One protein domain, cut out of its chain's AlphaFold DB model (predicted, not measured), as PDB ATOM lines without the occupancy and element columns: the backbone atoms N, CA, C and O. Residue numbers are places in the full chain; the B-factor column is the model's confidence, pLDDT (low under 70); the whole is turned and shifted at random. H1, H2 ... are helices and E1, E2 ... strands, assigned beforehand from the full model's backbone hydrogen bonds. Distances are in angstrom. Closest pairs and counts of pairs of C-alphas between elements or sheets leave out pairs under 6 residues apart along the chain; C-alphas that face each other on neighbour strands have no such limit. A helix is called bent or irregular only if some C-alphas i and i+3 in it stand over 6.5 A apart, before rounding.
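Overview. This is residues 15 to 180 of the 192 residues of an uncharacterized protein of uncultured Rubrobacteraceae bacterium (UniProt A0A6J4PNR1). One antiparallel sheet of six strands curls like part of a barrel and folds back on itself, the leaf E5 E4 E3 facing the leaf E1 E6 with E2 as the hinge. The long helix H1 runs along E2, H3 crosses E1 and E6, short H4 sits beside the strands, and H2 packs on H1 away from the sheet. The printed part has 166 residues with named elements H1 H2 H3 H4 E1 H5 E2 E3 E4 E5 E6; the class is mixed, helices and strands. It is compact, with a radius of gyration of the C-alphas of 15.1 A and spans of 43 by 40 by 26 A.

Arrangement. The strongly twisted sheet runs E5, residues 158 to 161; E4, 151 to 155; E3, 136 to 140; E2, 125 to 133; E1, 105 to 111; E6, 170 to 176. E2 E3 E4 E5 form a meander, each strand the antiparallel neighbour of the one before. E2 bends by 73 degrees at residue 130. Within hydrogen-bond range are N 160 and O 153 of E5 and E4, 3.0 A; N 152 and O 137 of E4 and E3, 2.8 A; N 138 and O 131 of E3 and E2, 2.8 A; N 127 and O 107 of E2 and E1, 2.9 A; and N 108 and O 173 of E1 and E6, 2.9 A. H1, residues 15 to 37, is on the sheet at a height of 8.6 A, along the strands, at 14 degrees to E2 on the local plane; its closest C-alphas to E2 are those of Ala 29 and Ala 128, 4.6 A. H2, residues 54 to 67, is not on the sheet but touches residues 23 to 31 of H1 at a steep tilt of 65 degrees, opposite ways, closest at the C-alphas of Val 27 and Gln 64, 5.8 A. H3, residues 70 to 82, is across the strands, over E1 and E6, at a height of 9.8 A; the C-alphas of Trp 80 and Thr 173 are its closest to E6, 6.8 A. H4, residues 88 to 94, irregular with C-alphas 89 and 92 7.2 A apart, is on the sheet but over none of its strands; its closest C-alphas to E5 are those of Pro 88 and Glu 158, 5.4 A. H5, residues 117 to 121, only grazes the sheet. In H2, H3 and H5 every O i to N i+4 pair is within hydrogen-bond range; in H1 15 of 19 are, and in H4 1 of 3, beside 2 of 4 O i to N i+3 pairs.

Along the chain. H1 is 33.6 A long from C-alpha 15 at (-39.568, 15.448, 56.000), E2 22.0 A, H2 20.3 A, E6 19.6 A to C-alpha 176 at (-24.586, 5.113, 35.509), E1 18.4 A and H3 17.6 A.

Size, cuts and confidence. The C-alphas farthest apart, of Thr 41 and Arg 115, are 48.0 A apart. The printed part has no cut. The link from H1 to H2 is long, and its residues 50 to 53 stand free with 54 and 55 of H2. The mean pLDDT of the printed part is 73.9; 67 residues are under 70, among them 55 to 90.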
ATOM      1  N   SER A  15     -40.582  16.341  56.572       41.50
ATOM      2  CA  SER A  15     -39.568  15.448  56.000       41.50
ATOM      3  C   SER A  15     -39.821  15.179  54.519       41.50
ATOM      4  O   SER A  15     -38.867  15.161  53.748       41.50
ATOM      5  N   ASP A  16     -41.088  15.079  54.106       36.22
ATOM      6  CA  ASP A  16     -41.456  14.988  52.697       36.22
ATOM      7  C   ASP A  16     -41.046  16.263  51.951       36.22
ATOM      8  O   ASP A  16     -40.208  16.195  51.068       36.22
ATOM      9  N   ALA A  17     -41.471  17.465  52.343       42.28
ATOM     10  CA  ALA A  17     -41.037  18.689  51.645       42.28
ATOM     11  C   ALA A  17     -39.496  18.830  51.525       42.28
ATOM     12  O   ALA A  17     -38.983  19.274  50.494       42.28
ATOM     13  N   PHE A  18     -38.752  18.386  52.544       43.31
ATOM     14  CA  PHE A  18     -37.289  18.382  52.548       43.31
ATOM     15  C   PHE A  18     -36.680  17.362  51.574       43.31
ATOM     16  O   PHE A  18     -35.785  17.700  50.802       43.31
ATOM     17  N   VAL A  19     -37.176  16.124  51.570       42.75
ATOM     18  CA  VAL A  19     -36.730  15.056  50.662       42.75
ATOM     19  C   VAL A  19     -37.164  15.355  49.218       42.75
ATOM     20  O   VAL A  19     -36.380  15.172  48.286       42.75
ATOM     21  N   TYR A  20     -38.357  15.925  49.028       40.62
ATOM     22  CA  TYR A  20     -38.964  16.230  47.730       40.62
ATOM     23  C   TYR A  20     -38.257  17.369  46.975       40.62
ATOM     24  O   TYR A  20     -38.166  17.306  45.747       40.62
ATOM     25  N   GLY A  21     -37.685  18.355  47.681       48.50
ATOM     26  CA  GLY A  21     -36.825  19.382  47.076       48.50
ATOM     27  C   GLY A  21     -35.439  18.868  46.659       48.50
ATOM     28  O   GLY A  21     -34.827  19.417  45.747       48.50
ATOM     29  N   LYS A  22     -34.947  17.791  47.290       54.44
ATOM     30  CA  LYS A  22     -33.570  17.280  47.130       54.44
ATOM     31  C   LYS A  22     -33.419  16.252  46.009       54.44
ATOM     32  O   LYS A  22     -32.348  16.149  45.426       54.44
ATOM     33  N   GLY A  23     -34.474  15.513  45.663       56.47
ATOM     34  CA  GLY A  23     -34.438  14.603  44.510       56.47
ATOM     35  C   GLY A  23     -34.377  15.328  43.159       56.47
ATOM     36  O   GLY A  23     -33.911  14.796  42.160       56.47
ATOM     37  N   LEU A  24     -34.792  16.592  43.109       58.19
ATOM     38  CA  LEU A  24     -34.869  17.315  41.845       58.19
ATOM     39  C   LEU A  24     -33.502  17.435  41.141       58.19
ATOM     40  O   LEU A  24     -33.441  17.295  39.921       58.19
ATOM     41  N   CYS A  25     -32.401  17.614  41.883       71.31
ATOM     42  CA  CYS A  25     -31.076  17.778  41.279       71.31
ATOM     43  C   CYS A  25     -30.590  16.511  40.563       71.31
ATOM     44  O   CYS A  25     -30.158  16.570  39.415       71.31
ATOM     45  N   PHE A  26     -30.736  15.344  41.183       70.19
ATOM     46  CA  PHE A  26     -30.330  14.081  40.571       70.19
ATOM     47  C   PHE A  26     -31.151  13.763  39.323       70.19
ATOM     48  O   PHE A  26     -30.587  13.364  38.307       70.19
ATOM     49  N   VAL A  27     -32.459  14.025  39.349       66.00
ATOM     50  CA  VAL A  27     -33.309  13.883  38.163       66.00
ATOM     51  C   VAL A  27     -32.951  14.857  37.059       66.00
ATOM     52  O   VAL A  27     -32.889  14.454  35.904       66.00
ATOM     53  N   MET A  28     -32.714  16.125  37.377       66.50
ATOM     54  CA  MET A  28     -32.329  17.101  36.365       66.50
ATOM     55  C   MET A  28     -30.971  16.746  35.757       66.50
ATOM     56  O   MET A  28     -30.827  16.798  34.541       66.50
ATOM     57  N   ALA A  29     -30.005  16.306  36.567       70.81
ATOM     58  CA  ALA A  29     -28.722  15.812  36.078       70.81
ATOM     59  C   ALA A  29     -28.898  14.580  35.169       70.81
ATOM     60  O   ALA A  29     -28.401  14.551  34.045       70.81
ATOM     61  N   ALA A  30     -29.679  13.595  35.604       72.75
ATOM     62  CA  ALA A  30     -30.017  12.421  34.809       72.75
ATOM     63  C   ALA A  30     -30.718  12.763  33.488       72.75
ATOM     64  O   ALA A  30     -30.367  12.232  32.438       72.75
ATOM     65  N   ALA A  31     -31.708  13.651  33.530       70.69
ATOM     66  CA  ALA A  31     -32.465  14.079  32.365       70.69
ATOM     67  C   ALA A  31     -31.587  14.865  31.381       70.69
ATOM     68  O   ALA A  31     -31.725  14.670  30.175       70.69
ATOM     69  N   VAL A  32     -30.637  15.676  31.871       71.81
ATOM     70  CA  VAL A  32     -29.592  16.277  31.025       71.81
ATOM     71  C   VAL A  32     -28.801  15.190  30.307       71.81
ATOM     72  O   VAL A  32     -28.691  15.240  29.083       71.81
ATOM     73  N   LEU A  33     -28.294  14.189  31.030       73.00
ATOM     74  CA  LEU A  33     -27.525  13.110  30.409       73.00
ATOM     75  C   LEU A  33     -28.363  12.301  29.407       73.00
ATOM     76  O   LEU A  33     -27.857  11.986  28.338       73.00
ATOM     77  N   LEU A  34     -29.639  12.020  29.702       71.88
ATOM     78  CA  LEU A  34     -30.546  11.294  28.801       71.88
ATOM     79  C   LEU A  34     -30.828  12.084  27.520       71.88
ATOM     80  O   LEU A  34     -30.850  11.513  26.430       71.88
ATOM     81  N   ASN A  35     -31.030  13.399  27.643       69.31
ATOM     82  CA  ASN A  35     -31.206  14.292  26.498       69.31
ATOM     83  C   ASN A  35     -29.963  14.295  25.598       69.31
ATOM     84  O   ASN A  35     -30.073  14.368  24.377       69.31
ATOM     85  N   PHE A  36     -28.790  14.171  26.209       67.81
ATOM     86  CA  PHE A  36     -27.516  14.079  25.519       67.81
ATOM     87  C   PHE A  36     -27.192  12.681  24.959       67.81
ATOM     88  O   PHE A  36     -26.451  12.583  23.986       67.81
ATOM     89  N   SER A  37     -27.712  11.602  25.555       65.12
ATOM     90  CA  SER A  37     -27.437  10.216  25.147       65.12
ATOM     91  C   SER A  37     -28.444   9.644  24.143       65.12
ATOM     92  O   SER A  37     -28.231   8.549  23.622       65.12
ATOM     93  N   GLY A  38     -29.570  10.322  23.893       58.47
ATOM     94  CA  GLY A  38     -30.545   9.898  22.884       58.47
ATOM     95  C   GLY A  38     -29.904   9.803  21.494       58.47
ATOM     96  O   GLY A  38     -29.165  10.702  21.107       58.47
ATOM     97  N   ARG A  39     -30.201   8.721  20.750       45.31
ATOM     98  CA  ARG A  39     -29.740   8.375  19.378       45.31
ATOM     99  C   ARG A  39     -30.135   9.393  18.280       45.31
ATOM    100  O   ARG A  39     -30.518   9.011  17.180       45.31
ATOM    101  N   THR A  40     -30.072  10.685  18.552       42.31
ATOM    102  CA  THR A  40     -30.417  11.748  17.607       42.31
ATOM    103  C   THR A  40     -29.165  12.514  17.227       42.31
ATOM    104  O   THR A  40     -28.361  12.887  18.075       42.31
ATOM    105  N   THR A  41     -29.005  12.716  15.927       42.06
ATOM    106  CA  THR A  41     -27.945  13.475  15.268       42.06
ATOM    107  C   THR A  41     -27.841  14.890  15.840       42.06
ATOM    108  O   THR A  41     -28.603  15.776  15.462       42.06
ATOM    109  N   GLY A  42     -26.906  15.090  16.768       48.88
ATOM    110  CA  GLY A  42     -26.519  16.395  17.302       48.88
ATOM    111  C   GLY A  42     -26.628  16.503  18.825       48.88
ATOM    112  O   GLY A  42     -27.580  16.026  19.442       48.88
ATOM    113  N   LEU A  43     -25.645  17.176  19.429       54.28
ATOM    114  CA  LEU A  43     -25.681  17.607  20.828       54.28
ATOM    115  C   LEU A  43     -26.877  18.554  21.016       54.28
ATOM    116  O   LEU A  43     -26.802  19.731  20.663       54.28
ATOM    117  N   ARG A  44     -27.994  18.060  21.564       59.91
ATOM    118  CA  ARG A  44     -29.074  18.943  22.027       59.91
ATOM    119  C   ARG A  44     -28.532  19.872  23.116       59.91
ATOM    120  O   ARG A  44     -27.698  19.438  23.910       59.91
ATOM    121  N   PRO A  45     -28.993  21.130  23.198       61.25
ATOM    122  CA  PRO A  45     -28.568  22.014  24.273       61.25
ATOM    123  C   PRO A  45     -28.890  21.388  25.646       61.25
ATOM    124  O   PRO A  45     -29.895  20.673  25.767       61.25
ATOM    125  N   PRO A  46     -28.064  21.642  26.688       66.88
ATOM    126  CA  PRO A  46     -28.373  21.235  28.060       66.88
ATOM    127  C   PRO A  46     -29.790  21.673  28.456       66.88
ATOM    128  O   PRO A  46     -30.289  22.651  27.905       66.88
ATOM    129  N   LEU A  47     -30.413  21.032  29.458       67.38
ATOM    130  CA  LEU A  47     -31.761  21.410  29.933       67.38
ATOM    131  C   LEU A  47     -31.908  22.918  30.198       67.38
ATOM    132  O   LEU A  47     -32.962  23.479  29.937       67.38
ATOM    133  N   ALA A  48     -30.852  23.592  30.654       65.62
ATOM    134  CA  ALA A  48     -30.867  25.039  30.861       65.62
ATOM    135  C   ALA A  48     -30.984  25.900  29.600       65.62
ATOM    136  O   ALA A  48     -31.333  27.074  29.700       65.62
ATOM    137  N   GLY A  49     -30.635  25.352  28.438       69.06
ATOM    138  CA  GLY A  49     -30.852  25.986  27.142       69.06
ATOM    139  C   GLY A  49     -32.219  25.663  26.542       69.06
ATOM    140  O   GLY A  49     -32.542  26.202  25.488       69.06
ATOM    141  N   LEU A  50     -33.008  24.790  27.180       69.50
ATOM    142  CA  LEU A  50     -34.352  24.457  26.733       69.50
ATOM    143  C   LEU A  50     -35.385  25.342  27.447       69.50
ATOM    144  O   LEU A  50     -35.292  25.543  28.662       69.50
ATOM    145  N   PRO A  51     -36.389  25.868  26.725       69.25
ATOM    146  CA  PRO A  51     -37.513  26.537  27.363       69.25
ATOM    147  C   PRO A  51     -38.250  25.555  28.287       69.25
ATOM    148  O   PRO A  51     -38.442  24.389  27.940       69.25
ATOM    149  N   LEU A  52     -38.676  26.029  29.465       68.44
ATOM    150  CA  LEU A  52     -39.455  25.255  30.442       68.44
ATOM    151  C   LEU A  52     -40.900  25.066  29.958       68.44
ATOM    152  O   LEU A  52     -41.836  25.658  30.490       68.44
ATOM    153  N   THR A  53     -41.080  24.260  28.915       72.19
ATOM    154  CA  THR A  53     -42.405  23.938  28.381       72.19
ATOM    155  C   THR A  53     -43.181  23.033  29.349       72.19
ATOM    156  O   THR A  53     -42.572  22.300  30.138       72.19
ATOM    157  N   PRO A  54     -44.527  23.028  29.297       72.06
ATOM    158  CA  PRO A  54     -45.346  22.103  30.084       72.06
ATOM    159  C   PRO A  54     -44.956  20.628  29.894       72.06
ATOM    160  O   PRO A  54     -44.919  19.868  30.864       72.06
ATOM    161  N   ASP A  55     -44.586  20.241  28.672       67.00
ATOM    162  CA  ASP A  55     -44.120  18.888  28.357       67.00
ATOM    163  C   ASP A  55     -42.814  18.561  29.083       67.00
ATOM    164  O   ASP A  55     -42.694  17.513  29.721       67.00
ATOM    165  N   LEU A  56     -41.849  19.487  29.060       66.25
ATOM    166  CA  LEU A  56     -40.586  19.312  29.765       66.25
ATOM    167  C   LEU A  56     -40.805  19.208  31.280       66.25
ATOM    168  O   LEU A  56     -40.230  18.337  31.931       66.25
ATOM    169  N   LEU A  57     -41.675  20.045  31.847       66.50
ATOM    170  CA  LEU A  57     -42.024  19.977  33.267       66.50
ATOM    171  C   LEU A  57     -42.700  18.649  33.632       66.50
ATOM    172  O   LEU A  57     -42.439  18.108  34.706       66.50
ATOM    173  N   THR A  58     -43.531  18.102  32.747       68.19
ATOM    174  CA  THR A  58     -44.182  16.799  32.945       68.19
ATOM    175  C   THR A  58     -43.154  15.674  32.967       68.19
ATOM    176  O   THR A  58     -43.129  14.881  33.907       68.19
ATOM    177  N   VAL A  59     -42.230  15.667  32.003       67.81
ATOM    178  CA  VAL A  59     -41.113  14.716  31.964       67.81
ATOM    179  C   VAL A  59     -40.271  14.808  33.241       67.81
ATOM    180  O   VAL A  59     -39.989  13.787  33.871       67.81
ATOM    181  N   LEU A  60     -39.914  16.020  33.677       65.75
ATOM    182  CA  LEU A  60     -39.140  16.234  34.905       65.75
ATOM    183  C   LEU A  60     -39.880  15.739  36.157       65.75
ATOM    184  O   LEU A  60     -39.272  15.068  36.993       65.75
ATOM    185  N   ARG A  61     -41.189  15.994  36.272       66.19
ATOM    186  CA  ARG A  61     -42.027  15.497  37.379       66.19
ATOM    187  C   ARG A  61     -42.113  13.974  37.396       66.19
ATOM    188  O   ARG A  61     -41.997  13.364  38.458       66.19
ATOM    189  N   GLU A  62     -42.274  13.341  36.236       66.31
ATOM    190  CA  GLU A  62     -42.290  11.881  36.147       66.31
ATOM    191  C   GLU A  62     -40.971  11.258  36.603       66.31
ATOM    192  O   GLU A  62     -40.980  10.265  37.335       66.31
ATOM    193  N   TYR A  63     -39.834  11.825  36.189       63.03
ATOM    194  CA  TYR A  63     -38.536  11.362  36.667       63.03
ATOM    195  C   TYR A  63     -38.377  11.617  38.174       63.03
ATOM    196  O   TYR A  63     -37.906  10.725  38.883       63.03
ATOM    197  N   GLN A  64     -38.822  12.773  38.685       63.38
ATOM    198  CA  GLN A  64     -38.762  13.134  40.112       63.38
ATOM    199  C   GLN A  64     -39.479  12.100  40.985       63.38
ATOM    200  O   GLN A  64     -38.909  11.602  41.955       63.38
ATOM    201  N   LEU A  65     -40.690  11.687  40.601       63.84
ATOM    202  CA  LEU A  65     -41.452  10.658  41.317       63.84
ATOM    203  C   LEU A  65     -40.752   9.288  41.331       63.84
ATOM    204  O   LEU A  65     -40.937   8.498  42.259       63.84
ATOM    205  N   ARG A  66     -39.929   8.981  40.320       61.31
ATOM    206  CA  ARG A  66     -39.211   7.699  40.233       61.31
ATOM    207  C   ARG A  66     -37.995   7.638  41.149       61.31
ATOM    208  O   ARG A  66     -37.673   6.545  41.612       61.31
ATOM    209  N   GLN A  67     -37.344   8.763  41.435       59.75
ATOM    210  CA  GLN A  67     -36.203   8.791  42.352       59.75
ATOM    211  C   GLN A  67     -36.607   8.487  43.794       59.75
ATOM    212  O   GLN A  67     -35.866   7.808  44.499       59.75
ATOM    213  N   PHE A  68     -37.793   8.924  44.221       59.12
ATOM    214  CA  PHE A  68     -38.302   8.627  45.563       59.12
ATOM    215  C   PHE A  68     -38.745   7.179  45.743       59.12
ATOM    216  O   PHE A  68     -39.173   6.796  46.831       59.12
ATOM    217  N   ARG A  69     -38.614   6.335  44.710       61.72
ATOM    218  CA  ARG A  69     -38.823   4.903  44.883       61.72
ATOM    219  C   ARG A  69     -37.809   4.387  45.907       61.72
ATOM    220  O   ARG A  69     -36.606   4.471  45.647       61.72
ATOM    221  N   PRO A  70     -38.263   3.771  47.015       57.25
ATOM    222  CA  PRO A  70     -37.384   3.331  48.097       57.25
ATOM    223  C   PRO A  70     -36.220   2.455  47.626       57.25
ATOM    224  O   PRO A  70     -35.132   2.531  48.177       57.25
ATOM    225  N   ARG A  71     -36.416   1.671  46.556       59.69
ATOM    226  CA  ARG A  71     -35.371   0.827  45.957       59.69
ATOM    227  C   ARG A  71     -34.199   1.622  45.366       59.69
ATOM    228  O   ARG A  71     -33.068   1.174  45.499       59.69
ATOM    229  N   VAL A  72     -34.450   2.775  44.740       58.34
ATOM    230  CA  VAL A  72     -33.408   3.617  44.118       58.34
ATOM    231  C   VAL A  72     -32.613   4.346  45.197       58.34
ATOM    232  O   VAL A  72     -31.386   4.304  45.189       58.34
ATOM    233  N   VAL A  73     -33.312   4.931  46.175       62.25
ATOM    234  CA  VAL A  73     -32.685   5.562  47.345       62.25
ATOM    235  C   VAL A  73     -31.852   4.543  48.122       62.25
ATOM    236  O   VAL A  73     -30.700   4.810  48.441       62.25
ATOM    237  N   LEU A  74     -32.393   3.348  48.372       62.47
ATOM    238  CA  LEU A  74     -31.683   2.290  49.085       62.47
ATOM    239  C   LEU A  74     -30.461   1.787  48.308       62.47
ATOM    240  O   LEU A  74     -29.445   1.508  48.928       62.47
ATOM    241  N   ALA A  75     -30.535   1.679  46.979       63.34
ATOM    242  CA  ALA A  75     -29.388   1.301  46.157       63.34
ATOM    243  C   ALA A  75     -28.279   2.361  46.213       63.34
ATOM    244  O   ALA A  75     -27.133   2.007  46.462       63.34
ATOM    245  N   ALA A  76     -28.620   3.648  46.074       62.53
ATOM    246  CA  ALA A  76     -27.658   4.747  46.185       62.53
ATOM    247  C   ALA A  76     -27.031   4.826  47.586       62.53
ATOM    248  O   ALA A  76     -25.821   4.973  47.716       62.53
ATOM    249  N   VAL A  77     -27.832   4.652  48.643       64.38
ATOM    250  CA  VAL A  77     -27.340   4.617  50.028       64.38
ATOM    251  C   VAL A  77     -26.463   3.394  50.285       64.38
ATOM    252  O   VAL A  77     -25.421   3.526  50.918       64.38
ATOM    253  N   ARG A  78     -26.839   2.210  49.788       65.75
ATOM    254  CA  ARG A  78     -26.007   1.002  49.894       65.75
ATOM    255  C   ARG A  78     -24.687   1.172  49.163       65.75
ATOM    256  O   ARG A  78     -23.666   0.791  49.716       65.75
ATOM    257  N   ASP A  79     -24.708   1.760  47.973       64.56
ATOM    258  CA  ASP A  79     -23.497   2.025  47.205       64.56
ATOM    259  C   ASP A  79     -22.612   3.067  47.903       64.56
ATOM    260  O   ASP A  79     -21.413   2.844  48.046       64.56
ATOM    261  N   TRP A  80     -23.187   4.138  48.467       66.31
ATOM    262  CA  TRP A  80     -22.455   5.089  49.315       66.31
ATOM    263  C   TRP A  80     -21.827   4.414  50.531       66.31
ATOM    264  O   TRP A  80     -20.653   4.624  50.806       66.31
ATOM    265  N   VAL A  81     -22.567   3.581  51.260       65.88
ATOM    266  CA  VAL A  81     -22.031   2.900  52.447       65.88
ATOM    267  C   VAL A  81     -20.952   1.886  52.057       65.88
ATOM    268  O   VAL A  81     -19.877   1.891  52.653       65.88
ATOM    269  N   ALA A  82     -21.193   1.064  51.032       64.88
ATOM    270  CA  ALA A  82     -20.256   0.042  50.567       64.88
ATOM    271  C   ALA A  82     -18.969   0.643  49.983       64.88
ATOM    272  O   ALA A  82     -17.890   0.079  50.146       64.88
ATOM    273  N   SER A  83     -19.068   1.803  49.334       62.38
ATOM    274  CA  SER A  83     -17.919   2.527  48.784       62.38
ATOM    275  C   SER A  83     -17.252   3.481  49.782       62.38
ATOM    276  O   SER A  83     -16.291   4.158  49.418       62.38
ATOM    277  N   VAL A  84     -17.728   3.534  51.035       63.03
ATOM    278  CA  VAL A  84     -17.235   4.438  52.092       63.03
ATOM    279  C   VAL A  84     -17.337   5.913  51.666       63.03
ATOM    280  O   VAL A  84     -16.419   6.710  51.805       63.03
ATOM    281  N   GLY A  85     -18.488   6.277  51.108       59.09
ATOM    282  CA  GLY A  85     -18.753   7.569  50.481       59.09
ATOM    283  C   GLY A  85     -18.283   7.638  49.030       59.09
ATOM    284  O   GLY A  85     -18.675   8.553  48.324       59.09
ATOM    285  N   GLY A  86     -17.495   6.672  48.562       62.81
ATOM    286  CA  GLY A  86     -16.865   6.681  47.251       62.81
ATOM    287  C   GLY A  86     -15.455   7.254  47.330       62.81
ATOM    288  O   GLY A  86     -15.227   8.318  47.904       62.81
ATOM    289  N   LYS A  87     -14.487   6.522  46.768       64.00
ATOM    290  CA  LYS A  87     -13.072   6.914  46.748       64.00
ATOM    291  C   LYS A  87     -12.803   7.820  45.543       64.00
ATOM    292  O   LYS A  87     -12.873   7.318  44.415       64.00
ATOM    293  N   PRO A  88     -12.468   9.109  45.732       63.50
ATOM    294  CA  PRO A  88     -12.279  10.045  44.621       63.50
ATOM    295  C   PRO A  88     -11.109   9.636  43.718       63.50
ATOM    296  O   PRO A  88     -11.158   9.847  42.509       63.50
ATOM    297  N   GLU A  89     -10.117   8.959  44.304       60.66
ATOM    298  CA  GLU A  89      -8.945   8.348  43.662       60.66
ATOM    299  C   GLU A  89      -9.274   7.583  42.372       60.66
ATOM    300  O   GLU A  89      -8.542   7.682  41.389       60.66
ATOM    301  N   CYS A  90     -10.400   6.862  42.339       67.06
ATOM    302  CA  CYS A  90     -10.790   6.035  41.192       67.06
ATOM    303  C   CYS A  90     -11.913   6.651  40.348       67.06
ATOM    304  O   CYS A  90     -12.283   6.081  39.318       67.06
ATOM    305  N   VAL A  91     -12.487   7.783  40.770       77.69
ATOM    306  CA  VAL A  91     -13.646   8.379  40.095       77.69
ATOM    307  C   VAL A  91     -13.261   8.923  38.729       77.69
ATOM    308  O   VAL A  91     -13.935   8.602  37.755       77.69
ATOM    309  N   LEU A  92     -12.159   9.668  38.625       81.94
ATOM    310  CA  LEU A  92     -11.766  10.286  37.358       81.94
ATOM    311  C   LEU A  92     -11.481   9.240  36.265       81.94
ATOM    312  O   LEU A  92     -11.968   9.376  35.147       81.94
ATOM    313  N   GLY A  93     -10.776   8.151  36.595       83.00
ATOM    314  CA  GLY A  93     -10.453   7.083  35.634       83.00
ATOM    315  C   GLY A  93     -11.652   6.221  35.215       83.00
ATOM    316  O   GLY A  93     -11.668   5.647  34.123       83.00
ATOM    317  N   ARG A  94     -12.683   6.134  36.066       86.19
ATOM    318  CA  ARG A  94     -13.916   5.373  35.795       86.19
ATOM    319  C   ARG A  94     -15.033   6.230  35.216       86.19
ATOM    320  O   ARG A  94     -16.020   5.674  34.728       86.19
ATOM    321  N   LEU A  95     -14.903   7.553  35.278       88.25
ATOM    322  CA  LEU A  95     -15.908   8.473  34.784       88.25
ATOM    323  C   LEU A  95     -16.155   8.226  33.291       88.25
ATOM    324  O   LEU A  95     -15.259   7.924  32.499       88.25
ATOM    325  N   ARG A  96     -17.427   8.330  32.926       89.25
ATOM    326  CA  ARG A  96     -17.923   8.200  31.562       89.25
ATOM    327  C   ARG A  96     -18.853   9.377  31.364       89.25
ATOM    328  O   ARG A  96     -19.813   9.521  32.116       89.25
ATOM    329  N   THR A  97     -18.511  10.247  30.432       86.38
ATOM    330  CA  THR A  97     -19.289  11.445  30.118       86.38
ATOM    331  C   THR A  97     -20.126  11.220  28.870       86.38
ATOM    332  O   THR A  97     -19.943  10.250  28.127       86.38
ATOM    333  N   VAL A  98     -21.040  12.149  28.618       77.81
ATOM    334  CA  VAL A  98     -21.735  12.251  27.334       77.81
ATOM    335  C   VAL A  98     -20.733  12.214  26.175       77.81
ATOM    336  O   VAL A  98     -19.686  12.852  26.233       77.81
ATOM    337  N   GLY A  99     -21.064  11.458  25.126       74.94
ATOM    338  CA  GLY A  99     -20.259  11.351  23.905       74.94
ATOM    339  C   GLY A  99     -19.053  10.413  24.009       74.94
ATOM    340  O   GLY A  99     -18.524  10.011  22.981       74.94
ATOM    341  N   THR A 100     -18.655   9.998  25.218       80.81
ATOM    342  CA  THR A 100     -17.553   9.033  25.426       80.81
ATOM    343  C   THR A 100     -18.040   7.617  25.732       80.81
ATOM    344  O   THR A 100     -17.277   6.659  25.648       80.81
ATOM    345  N   SER A 101     -19.315   7.459  26.100       82.94
ATOM    346  CA  SER A 101     -19.917   6.172  26.438       82.94
ATOM    347  C   SER A 101     -21.421   6.175  26.161       82.94
ATOM    348  O   SER A 101     -22.062   7.211  26.352       82.94
ATOM    349  N   PRO A 102     -22.017   5.026  25.782       79.19
ATOM    350  CA  PRO A 102     -23.472   4.877  25.711       79.19
ATOM    351  C   PRO A 102     -24.155   4.891  27.090       79.19
ATOM    352  O   PRO A 102     -25.380   4.921  27.157       79.19
ATOM    353  N   ASP A 103     -23.385   4.851  28.182       81.94
ATOM    354  CA  ASP A 103     -23.889   4.814  29.555       81.94
ATOM    355  C   ASP A 103     -23.136   5.833  30.432       81.94
ATOM    356  O   ASP A 103     -22.302   5.455  31.261       81.94
ATOM    357  N   PRO A 104     -23.349   7.145  30.207       86.38
ATOM    358  CA  PRO A 104     -22.685   8.189  30.977       86.38
ATOM    359  C   PRO A 104     -23.117   8.173  32.449       86.38
ATOM    360  O   PRO A 104     -24.212   7.733  32.802       86.38
ATOM    361  N   HIS A 105     -22.254   8.686  33.320       86.94
ATOM    362  CA  HIS A 105     -22.475   8.720  34.763       86.94
ATOM    363  C   HIS A 105     -23.035  10.065  35.234       86.94
ATOM    364  O   HIS A 105     -22.579  11.114  34.789       86.94
ATOM    365  N   VAL A 106     -23.941  10.034  36.212       86.88
ATOM    366  CA  VAL A 106     -24.253  11.163  37.104       86.88
ATOM    367  C   VAL A 106     -23.232  11.175  38.244       86.88
ATOM    368  O   VAL A 106     -22.980  10.134  38.858       86.88
ATOM    369  N   LEU A 107     -22.666  12.343  38.554       88.25
ATOM    370  CA  LEU A 107     -21.817  12.536  39.733       88.25
ATOM    371  C   LEU A 107     -22.696  12.884  40.930       88.25
ATOM    372  O   LEU A 107     -23.418  13.880  40.902       88.25
ATOM    373  N   CYS A 108     -22.631  12.065  41.975       85.19
ATOM    374  CA  CYS A 108     -23.427  12.228  43.187       85.19
ATOM    375  C   CYS A 108     -22.524  12.506  44.383       85.19
ATOM    376  O   CYS A 108     -21.673  11.685  44.719       85.19
ATOM    377  N   PHE A 109     -22.760  13.627  45.054       86.69
ATOM    378  CA  PHE A 109     -22.112  14.002  46.302       86.69
ATOM    379  C   PHE A 109     -22.978  13.540  47.469       86.69
ATOM    380  O   PHE A 109     -24.098  14.022  47.657       86.69
ATOM    381  N   GLY A 110     -22.460  12.585  48.234       81.06
ATOM    382  CA  GLY A 110     -23.154  11.953  49.354       81.06
ATOM    383  C   GLY A 110     -22.305  11.942  50.623       81.06
ATOM    384  O   GLY A 110     -21.152  12.371  50.603       81.06
ATOM    385  N   PRO A 111     -22.851  11.486  51.757       78.38
ATOM    386  CA  PRO A 111     -22.090  11.372  52.994       78.38
ATOM    387  C   PRO A 111     -21.053  10.239  52.919       78.38
ATOM    388  O   PRO A 111     -21.375   9.117  52.530       78.38
ATOM    389  N   ALA A 112     -19.830  10.501  53.379       79.44
ATOM    390  CA  ALA A 112     -18.911   9.441  53.782       79.44
ATOM    391  C   ALA A 112     -19.285   8.913  55.190       79.44
ATOM    392  O   ALA A 112     -19.908   9.646  55.967       79.44
ATOM    393  N   PRO A 113     -18.923   7.671  55.567       74.12
ATOM    394  CA  PRO A 113     -19.164   7.133  56.908       74.12
ATOM    395  C   PRO A 113     -18.375   7.896  57.982       74.12
ATOM    396  O   PRO A 113     -17.218   7.603  58.269       74.12
ATOM    397  N   ASN A 114     -18.994   8.918  58.569       77.94
ATOM    398  CA  ASN A 114     -18.407   9.736  59.628       77.94
ATOM    399  C   ASN A 114     -19.500  10.354  60.520       77.94
ATOM    400  O   ASN A 114     -20.697  10.216  60.268       77.94
ATOM    401  N   ARG A 115     -19.089  11.089  61.563       80.19
ATOM    402  CA  ARG A 115     -20.004  11.719  62.537       80.19
ATOM    403  C   ARG A 115     -20.974  12.744  61.923       80.19
ATOM    404  O   ARG A 115     -21.993  13.048  62.533       80.19
ATOM    405  N   ARG A 116     -20.685  13.274  60.731       80.62
ATOM    406  CA  ARG A 116     -21.520  14.232  59.986       80.62
ATOM    407  C   ARG A 116     -22.444  13.561  58.965       80.62
ATOM    408  O   ARG A 116     -23.089  14.270  58.199       80.62
ATOM    409  N   PHE A 117     -22.562  12.229  58.962       77.50
ATOM    410  CA  PHE A 117     -23.326  11.481  57.955       77.50
ATOM    411  C   PHE A 117     -24.731  12.048  57.708       77.50
ATOM    412  O   PHE A 117     -25.071  12.345  56.569       77.50
ATOM    413  N   LEU A 118     -25.537  12.258  58.757       75.94
ATOM    414  CA  LEU A 118     -26.907  12.772  58.607       75.94
ATOM    415  C   LEU A 118     -26.942  14.206  58.063       75.94
ATOM    416  O   LEU A 118     -27.793  14.530  57.240       75.94
ATOM    417  N   TYR A 119     -25.993  15.046  58.484       81.12
ATOM    418  CA  TYR A 119     -25.853  16.413  57.984       81.12
ATOM    419  C   TYR A 119     -25.517  16.429  56.485       81.12
ATOM    420  O   TYR A 119     -26.161  17.136  55.710       81.12
ATOM    421  N   CYS A 120     -24.549  15.612  56.063       78.81
ATOM    422  CA  CYS A 120     -24.153  15.486  54.662       78.81
ATOM    423  C   CYS A 120     -25.253  14.818  53.823       78.81
ATOM    424  O   CYS A 120     -25.566  15.298  52.738       78.81
ATOM    425  N   PHE A 121     -25.919  13.782  54.340       77.12
ATOM    426  CA  PHE A 121     -27.062  13.136  53.688       77.12
ATOM    427  C   PHE A 121     -28.179  14.137  53.398       77.12
ATOM    428  O   PHE A 121     -28.666  14.242  52.273       77.12
ATOM    429  N   ALA A 122     -28.520  14.952  54.396       72.88
ATOM    430  CA  ALA A 122     -29.513  16.007  54.274       72.88
ATOM    431  C   ALA A 122     -29.124  17.074  53.237       72.88
ATOM    432  O   ALA A 122     -29.972  17.848  52.803       72.88
ATOM    433  N   ARG A 123     -27.860  17.145  52.818       81.00
ATOM    434  CA  ARG A 123     -27.320  18.129  51.873       81.00
ATOM    435  C   ARG A 123     -26.760  17.506  50.589       81.00
ATOM    436  O   ARG A 123     -26.146  18.235  49.820       81.00
ATOM    437  N   ALA A 124     -27.002  16.216  50.355       82.12
ATOM    438  CA  ALA A 124     -26.547  15.511  49.162       82.12
ATOM    439  C   ALA A 124     -26.990  16.221  47.874       82.12
ATOM    440  O   ALA A 124     -28.049  16.859  47.830       82.12
ATOM    441  N   HIS A 125     -26.166  16.113  46.836       87.31
ATOM    442  CA  HIS A 125     -26.370  16.806  45.567       87.31
ATOM    443  C   HIS A 125     -25.892  15.965  44.392       87.31
ATOM    444  O   HIS A 125     -25.072  15.067  44.557       87.31
ATOM    445  N   ALA A 126     -26.393  16.257  43.199       86.50
ATOM    446  CA  ALA A 126     -26.025  15.535  41.996       86.50
ATOM    447  C   ALA A 126     -25.913  16.469  40.796       86.50
ATOM    448  O   ALA A 126     -26.695  17.408  40.639       86.50
ATOM    449  N   VAL A 127     -24.926  16.180  39.953       88.38
ATOM    450  CA  VAL A 127     -24.547  16.992  38.797       88.38
ATOM    451  C   VAL A 127     -24.234  16.098  37.600       88.38
ATOM    452  O   VAL A 127     -23.870  14.928  37.751       88.38
ATOM    453  N   ALA A 128     -24.390  16.642  36.396       89.06
ATOM    454  CA  ALA A 128     -24.183  15.900  35.155       89.06
ATOM    455  C   ALA A 128     -22.851  16.289  34.493       89.06
ATOM    456  O   ALA A 128     -22.746  17.389  33.952       89.06
ATOM    457  N   PRO A 129     -21.830  15.419  34.507       89.75
ATOM    458  CA  PRO A 129     -20.559  15.681  33.848       89.75
ATOM    459  C   PRO A 129     -20.687  15.601  32.327       89.75
ATOM    460  O   PRO A 129     -21.252  14.649  31.783       89.75
ATOM    461  N   TYR A 130     -20.115  16.582  31.631       86.62
ATOM    462  CA  TYR A 130     -20.171  16.648  30.165       86.62
ATOM    463  C   TYR A 130     -18.812  16.885  29.499       86.62
ATOM    464  O   TYR A 130     -18.682  16.630  28.305       86.62
ATOM    465  N   ARG A 131     -17.791  17.332  30.239       87.88
ATOM    466  CA  ARG A 131     -16.443  17.575  29.707       87.88
ATOM    467  C   ARG A 131     -15.388  17.314  30.778       87.88
ATOM    468  O   ARG A 131     -15.611  17.616  31.946       87.88
ATOM    469  N   VAL A 132     -14.245  16.764  30.378       90.69
ATOM    470  CA  VAL A 132     -13.097  16.512  31.259       90.69
ATOM    471  C   VAL A 132     -11.867  17.189  30.664       90.69
ATOM    472  O   VAL A 132     -11.566  16.975  29.494       90.69
ATOM    473  N   GLU A 133     -11.163  17.988  31.463       92.44
ATOM    474  CA  GLU A 133      -9.913  18.658  31.091       92.44
ATOM    475  C   GLU A 133      -8.884  18.458  32.209       92.44
ATOM    476  O   GLU A 133      -8.939  19.091  33.266       92.44
ATOM    477  N   GLY A 134      -7.947  17.529  32.000       90.75
ATOM    478  CA  GLY A 134      -6.954  17.162  33.008       90.75
ATOM    479  C   GLY A 134      -7.611  16.704  34.315       90.75
ATOM    480  O   GLY A 134      -8.223  15.642  34.375       90.75
ATOM    481  N   ARG A 135      -7.472  17.519  35.364       91.62
ATOM    482  CA  ARG A 135      -8.011  17.275  36.715       91.62
ATOM    483  C   ARG A 135      -9.398  17.879  36.953       91.62
ATOM    484  O   ARG A 135      -9.952  17.710  38.037       91.62
ATOM    485  N   ARG A 136      -9.956  18.588  35.971       94.31
ATOM    486  CA  ARG A 136     -11.246  19.271  36.079       94.31
ATOM    487  C   ARG A 136     -12.311  18.516  35.305       94.31
ATOM    488  O   ARG A 136     -12.147  18.211  34.126       94.31
ATOM    489  N   VAL A 137     -13.426  18.240  35.966       93.31
ATOM    490  CA  VAL A 137     -14.621  17.668  35.346       93.31
ATOM    491  C   VAL A 137     -15.695  18.739  35.334       93.31
ATOM    492  O   VAL A 137     -16.238  19.069  36.384       93.31
ATOM    493  N   TYR A 138     -16.017  19.273  34.162       92.31
ATOM    494  CA  TYR A 138     -17.084  20.255  34.010       92.31
ATOM    495  C   TYR A 138     -18.443  19.577  34.092       92.31
ATOM    496  O   TYR A 138     -18.674  18.512  33.500       92.31
ATOM    497  N   VAL A 139     -19.339  20.214  34.834       91.38
ATOM    498  CA  VAL A 139     -20.624  19.647  35.210       91.38
ATOM    499  C   VAL A 139     -21.750  20.637  34.976       91.38
ATOM    500  O   VAL A 139     -21.642  21.826  35.256       91.38
ATOM    501  N   TYR A 140     -22.872  20.120  34.501       87.88
ATOM    502  CA  TYR A 140     -24.142  20.807  34.594       87.88
ATOM    503  C   TYR A 140     -24.663  20.682  36.028       87.88
ATOM    504  O   TYR A 140     -24.919  19.570  36.505       87.88
ATOM    505  N   ASP A 141     -24.832  21.824  36.693       87.06
ATOM    506  CA  ASP A 141     -25.411  21.920  38.030       87.06
ATOM    507  C   ASP A 141     -26.882  22.355  37.938       87.06
ATOM    508  O   ASP A 141     -27.162  23.489  37.543       87.06
ATOM    509  N   PRO A 142     -27.842  21.509  38.338       78.94
ATOM    510  CA  PRO A 142     -29.252  21.883  38.391       78.94
ATOM    511  C   PRO A 142     -29.550  23.115  39.255       78.94
ATOM    512  O   PRO A 142     -30.530  23.804  38.986       78.94
ATOM    513  N   ASN A 143     -28.720  23.408  40.266       83.31
ATOM    514  CA  ASN A 143     -28.870  24.600  41.108       83.31
ATOM    515  C   ASN A 143     -28.335  25.868  40.429       83.31
ATOM    516  O   ASN A 143     -28.692  26.977  40.818       83.31
ATOM    517  N   HIS A 144     -27.493  25.712  39.408       83.69
ATOM    518  CA  HIS A 144     -26.897  26.803  38.645       83.69
ATOM    519  C   HIS A 144     -27.016  26.514  37.138       83.69
ATOM    520  O   HIS A 144     -26.010  26.412  36.440       83.69
ATOM    521  N   PRO A 145     -28.246  26.387  36.605       76.81
ATOM    522  CA  PRO A 145     -28.489  25.830  35.274       76.81
ATOM    523  C   PRO A 145     -27.779  26.604  34.149       76.81
ATOM    524  O   PRO A 145     -27.363  26.021  33.152       76.81
ATOM    525  N   ARG A 146     -27.619  27.922  34.299       80.19
ATOM    526  CA  ARG A 146     -26.998  28.792  33.285       80.19
ATOM    527  C   ARG A 146     -25.471  28.856  33.368       80.19
ATOM    528  O   ARG A 146     -24.854  29.408  32.464       80.19
ATOM    529  N   ASP A 147     -24.880  28.315  34.425       85.56
ATOM    530  CA  ASP A 147     -23.442  28.363  34.660       85.56
ATOM    531  C   ASP A 147     -22.773  27.120  34.061       85.56
ATOM    532  O   ASP A 147     -22.915  26.003  34.563       85.56
ATOM    533  N   ARG A 148     -22.078  27.328  32.941       82.88
ATOM    534  CA  ARG A 148     -21.383  26.281  32.179       82.88
ATOM    535  C   ARG A 148     -19.902  26.175  32.533       82.88
ATOM    536  O   ARG A 148     -19.197  25.389  31.922       82.88
ATOM    537  N   GLU A 149     -19.412  26.943  33.496       89.81
ATOM    538  CA  GLU A 149     -17.993  26.901  33.867       89.81
ATOM    539  C   GLU A 149     -17.778  26.216  35.217       89.81
ATOM    540  O   GLU A 149     -16.665  26.167  35.733       89.81
ATOM    541  N   ARG A 150     -18.830  25.612  35.787       93.00
ATOM    542  CA  ARG A 150     -18.719  24.821  37.014       93.00
ATOM    543  C   ARG A 150     -17.984  23.522  36.737       93.00
ATOM    544  O   ARG A 150     -18.379  22.735  35.876       93.00
ATOM    545  N   PHE A 151     -16.966  23.255  37.541       94.62
ATOM    546  CA  PHE A 151     -16.213  22.014  37.495       94.62
ATOM    547  C   PHE A 151     -15.987  21.446  38.890       94.62
ATOM    548  O   PHE A 151     -15.882  22.179  39.869       94.62
ATOM    549  N   VAL A 152     -15.900  20.123  38.954       94.00
ATOM    550  CA  VAL A 152     -15.348  19.376  40.084       94.00
ATOM    551  C   VAL A 152     -13.850  19.256  39.850       94.00
ATOM    552  O   VAL A 152     -13.431  18.797  38.784       94.00
ATOM    553  N   GLU A 153     -13.046  19.670  40.819       94.31
ATOM    554  CA  GLU A 153     -11.591  19.549  40.748       94.31
ATOM    555  C   GLU A 153     -11.127  18.314  41.515       94.31
ATOM    556  O   GLU A 153     -11.564  18.086  42.641       94.31
ATOM    557  N   PHE A 154     -10.259  17.511  40.897       90.94
ATOM    558  CA  PHE A 154      -9.685  16.304  41.487       90.94
ATOM    559  C   PHE A 154      -8.182  16.479  41.710       90.94
ATOM    560  O   PHE A 154      -7.414  16.619  40.759       90.94
ATOM    561  N   THR A 155      -7.725  16.401  42.956       87.88
ATOM    562  CA  THR A 155      -6.304  16.563  43.306       87.88
ATOM    563  C   THR A 155      -5.885  15.554  44.360       87.88
ATOM    564  O   THR A 155      -6.533  15.455  45.392       87.88
ATOM    565  N   HIS A 156      -4.785  14.832  44.121       82.94
ATOM    566  CA  HIS A 156      -4.169  13.911  45.095       82.94
ATOM    567  C   HIS A 156      -5.150  12.915  45.746       82.94
ATOM    568  O   HIS A 156      -5.065  12.651  46.938       82.94
ATOM    569  N   GLY A 157      -6.095  12.375  44.970       78.44
ATOM    570  CA  GLY A 157      -7.092  11.427  45.482       78.44
ATOM    571  C   GLY A 157      -8.301  12.066  46.170       78.44
ATOM    572  O   GLY A 157      -9.169  11.347  46.653       78.44
ATOM    573  N   GLU A 158      -8.400  13.394  46.167       87.06
ATOM    574  CA  GLU A 158      -9.500  14.168  46.747       87.06
ATOM    575  C   GLU A 158     -10.298  14.903  45.670       87.06
ATOM    576  O   GLU A 158      -9.849  15.033  44.527       87.06
ATOM    577  N   PHE A 159     -11.483  15.391  46.041       90.12
ATOM    578  CA  PHE A 159     -12.290  16.275  45.210       90.12
ATOM    579  C   PHE A 159     -12.747  17.525  45.963       90.12
ATOM    580  O   PHE A 159     -12.977  17.492  47.179       90.12
ATOM    581  N   GLU A 160     -12.976  18.587  45.197       91.94
ATOM    582  CA  GLU A 160     -13.640  19.806  45.641       91.94
ATOM    583  C   GLU A 160     -14.672  20.279  44.610       91.94
ATOM    584  O   GLU A 160     -14.440  20.261  43.399       91.94
ATOM    585  N   TYR A 161     -15.837  20.699  45.104       92.50
ATOM    586  CA  TYR A 161     -16.895  21.281  44.291       92.50
ATOM    587  C   TYR A 161     -17.866  22.088  45.146       92.50
ATOM    588  O   TYR A 161     -18.525  21.494  45.983       92.50
ATOM    589  N   GLY A 162     -18.019  23.402  44.949       83.69
ATOM    590  CA  GLY A 162     -19.165  24.170  45.479       83.69
ATOM    591  C   GLY A 162     -19.534  23.936  46.961       83.69
ATOM    592  O   GLY A 162     -20.720  23.906  47.289       83.69
ATOM    593  N   GLY A 163     -18.548  23.724  47.844       84.00
ATOM    594  CA  GLY A 163     -18.749  23.410  49.272       84.00
ATOM    595  C   GLY A 163     -18.839  21.914  49.634       84.00
ATOM    596  O   GLY A 163     -19.058  21.576  50.795       84.00
ATOM    597  N   PHE A 164     -18.665  21.014  48.667       87.19
ATOM    598  CA  PHE A 164     -18.503  19.571  48.837       87.19
ATOM    599  C   PHE A 164     -17.014  19.219  48.735       87.19
ATOM    600  O   PHE A 164     -16.386  19.479  47.707       87.19
ATOM    601  N   ARG A 165     -16.442  18.640  49.796       88.56
ATOM    602  CA  ARG A 165     -15.004  18.334  49.906       88.56
ATOM    603  C   ARG A 165     -14.759  17.006  50.611       88.56
ATOM    604  O   ARG A 165     -15.359  16.755  51.659       88.56
ATOM    605  N   SER A 166     -13.826  16.199  50.098       82.62
ATOM    606  CA  SER A 166     -13.521  14.859  50.641       82.62
ATOM    607  C   SER A 166     -13.224  14.865  52.148       82.62
ATOM    608  O   SER A 166     -13.756  14.050  52.901       82.62
ATOM    609  N   ARG A 167     -12.438  15.840  52.624       81.50
ATOM    610  CA  ARG A 167     -12.037  15.954  54.040       81.50
ATOM    611  C   ARG A 167     -13.128  16.470  54.979       81.50
ATOM    612  O   ARG A 167     -12.964  16.427  56.193       81.50
ATOM    613  N   GLU A 168     -14.251  16.946  54.449       84.75
ATOM    614  CA  GLU A 168     -15.332  17.536  55.251       84.75
ATOM    615  C   GLU A 168     -16.488  16.562  55.512       84.75
ATOM    616  O   GLU A 168     -17.524  16.939  56.067       84.75
ATOM    617  N   GLY A 169     -16.278  15.291  55.166       80.44
ATOM    618  CA  GLY A 169     -17.224  14.206  55.370       80.44
ATOM    619  C   GLY A 169     -18.087  13.886  54.154       80.44
ATOM    620  O   GLY A 169     -19.061  13.138  54.280       80.44
ATOM    621  N   TRP A 170     -17.715  14.425  52.994       84.88
ATOM    622  CA  TRP A 170     -18.351  14.160  51.714       84.88
ATOM    623  C   TRP A 170     -17.626  13.070  50.942       84.88
ATOM    624  O   TRP A 170     -16.402  12.994  50.930       84.88
ATOM    625  N   GLY A 171     -18.407  12.269  50.244       84.94
ATOM    626  CA  GLY A 171     -17.951  11.293  49.282       84.94
ATOM    627  C   GLY A 171     -18.563  11.548  47.904       84.94
ATOM    628  O   GLY A 171     -19.464  12.384  47.750       84.94
ATOM    629  N   ILE A 172     -18.045  10.849  46.899       84.19
ATOM    630  CA  ILE A 172     -18.456  10.984  45.507       84.19
ATOM    631  C   ILE A 172     -18.707   9.621  44.856       84.19
ATOM    632  O   ILE A 172     -17.836   8.755  44.810       84.19
ATOM    633  N   THR A 173     -19.899   9.455  44.291       82.38
ATOM    634  CA  THR A 173     -20.324   8.224  43.615       82.38
ATOM    635  C   THR A 173     -20.688   8.499  42.167       82.38
ATOM    636  O   THR A 173     -21.290   9.523  41.838       82.38
ATOM    637  N   LEU A 174     -20.339   7.550  41.302       82.31
ATOM    638  CA  LEU A 174     -20.736   7.525  39.901       82.31
ATOM    639  C   LEU A 174     -21.974   6.648  39.746       82.31
ATOM    640  O   LEU A 174     -21.897   5.436  39.934       82.31
ATOM    641  N   VAL A 175     -23.103   7.245  39.369       79.88
ATOM    642  CA  VAL A 175     -24.333   6.495  39.091       79.88
ATOM    643  C   VAL A 175     -24.530   6.418  37.579       79.88
ATOM    644  O   VAL A 175     -24.767   7.455  36.959       79.88
ATOM    645  N   PRO A 176     -24.412   5.235  36.952       80.12
ATOM    646  CA  PRO A 176     -24.586   5.113  35.509       80.12
ATOM    647  C   PRO A 176     -26.045   5.346  35.137       80.12
ATOM    648  O   PRO A 176     -26.955   4.949  35.871       80.12
ATOM    649  N   ILE A 177     -26.286   5.970  33.987       75.19
ATOM    650  CA  ILE A 177     -27.639   6.331  33.564       75.19
ATOM    651  C   ILE A 177     -28.546   5.106  33.400       75.19
ATOM    652  O   ILE A 177     -29.739   5.194  33.678       75.19
ATOM    653  N   ARG A 178     -27.995   3.937  33.043       76.50
ATOM    654  CA  ARG A 178     -28.749   2.672  32.977       76.50
ATOM    655  C   ARG A 178     -29.298   2.200  34.324       76.50
ATOM    656  O   ARG A 178     -30.230   1.403  34.349       76.50
ATOM    657  N   ALA A 179     -28.713   2.646  35.439       72.44
ATOM    658  CA  ALA A 179     -29.238   2.347  36.772       72.44
ATOM    659  C   ALA A 179     -30.518   3.144  37.067       72.44
ATOM    660  O   ALA A 179     -31.227   2.858  38.034       72.44
ATOM    661  N   LEU A 180     -30.834   4.132  36.227       66.12
ATOM    662  CA  LEU A 180     -32.064   4.890  36.314       66.12
ATOM    663  C   LEU A 180     -33.193   4.134  35.610       66.12
ATOM    664  O   LEU A 180     -33.017   3.638  34.497       66.12
TER     665      LEU A 180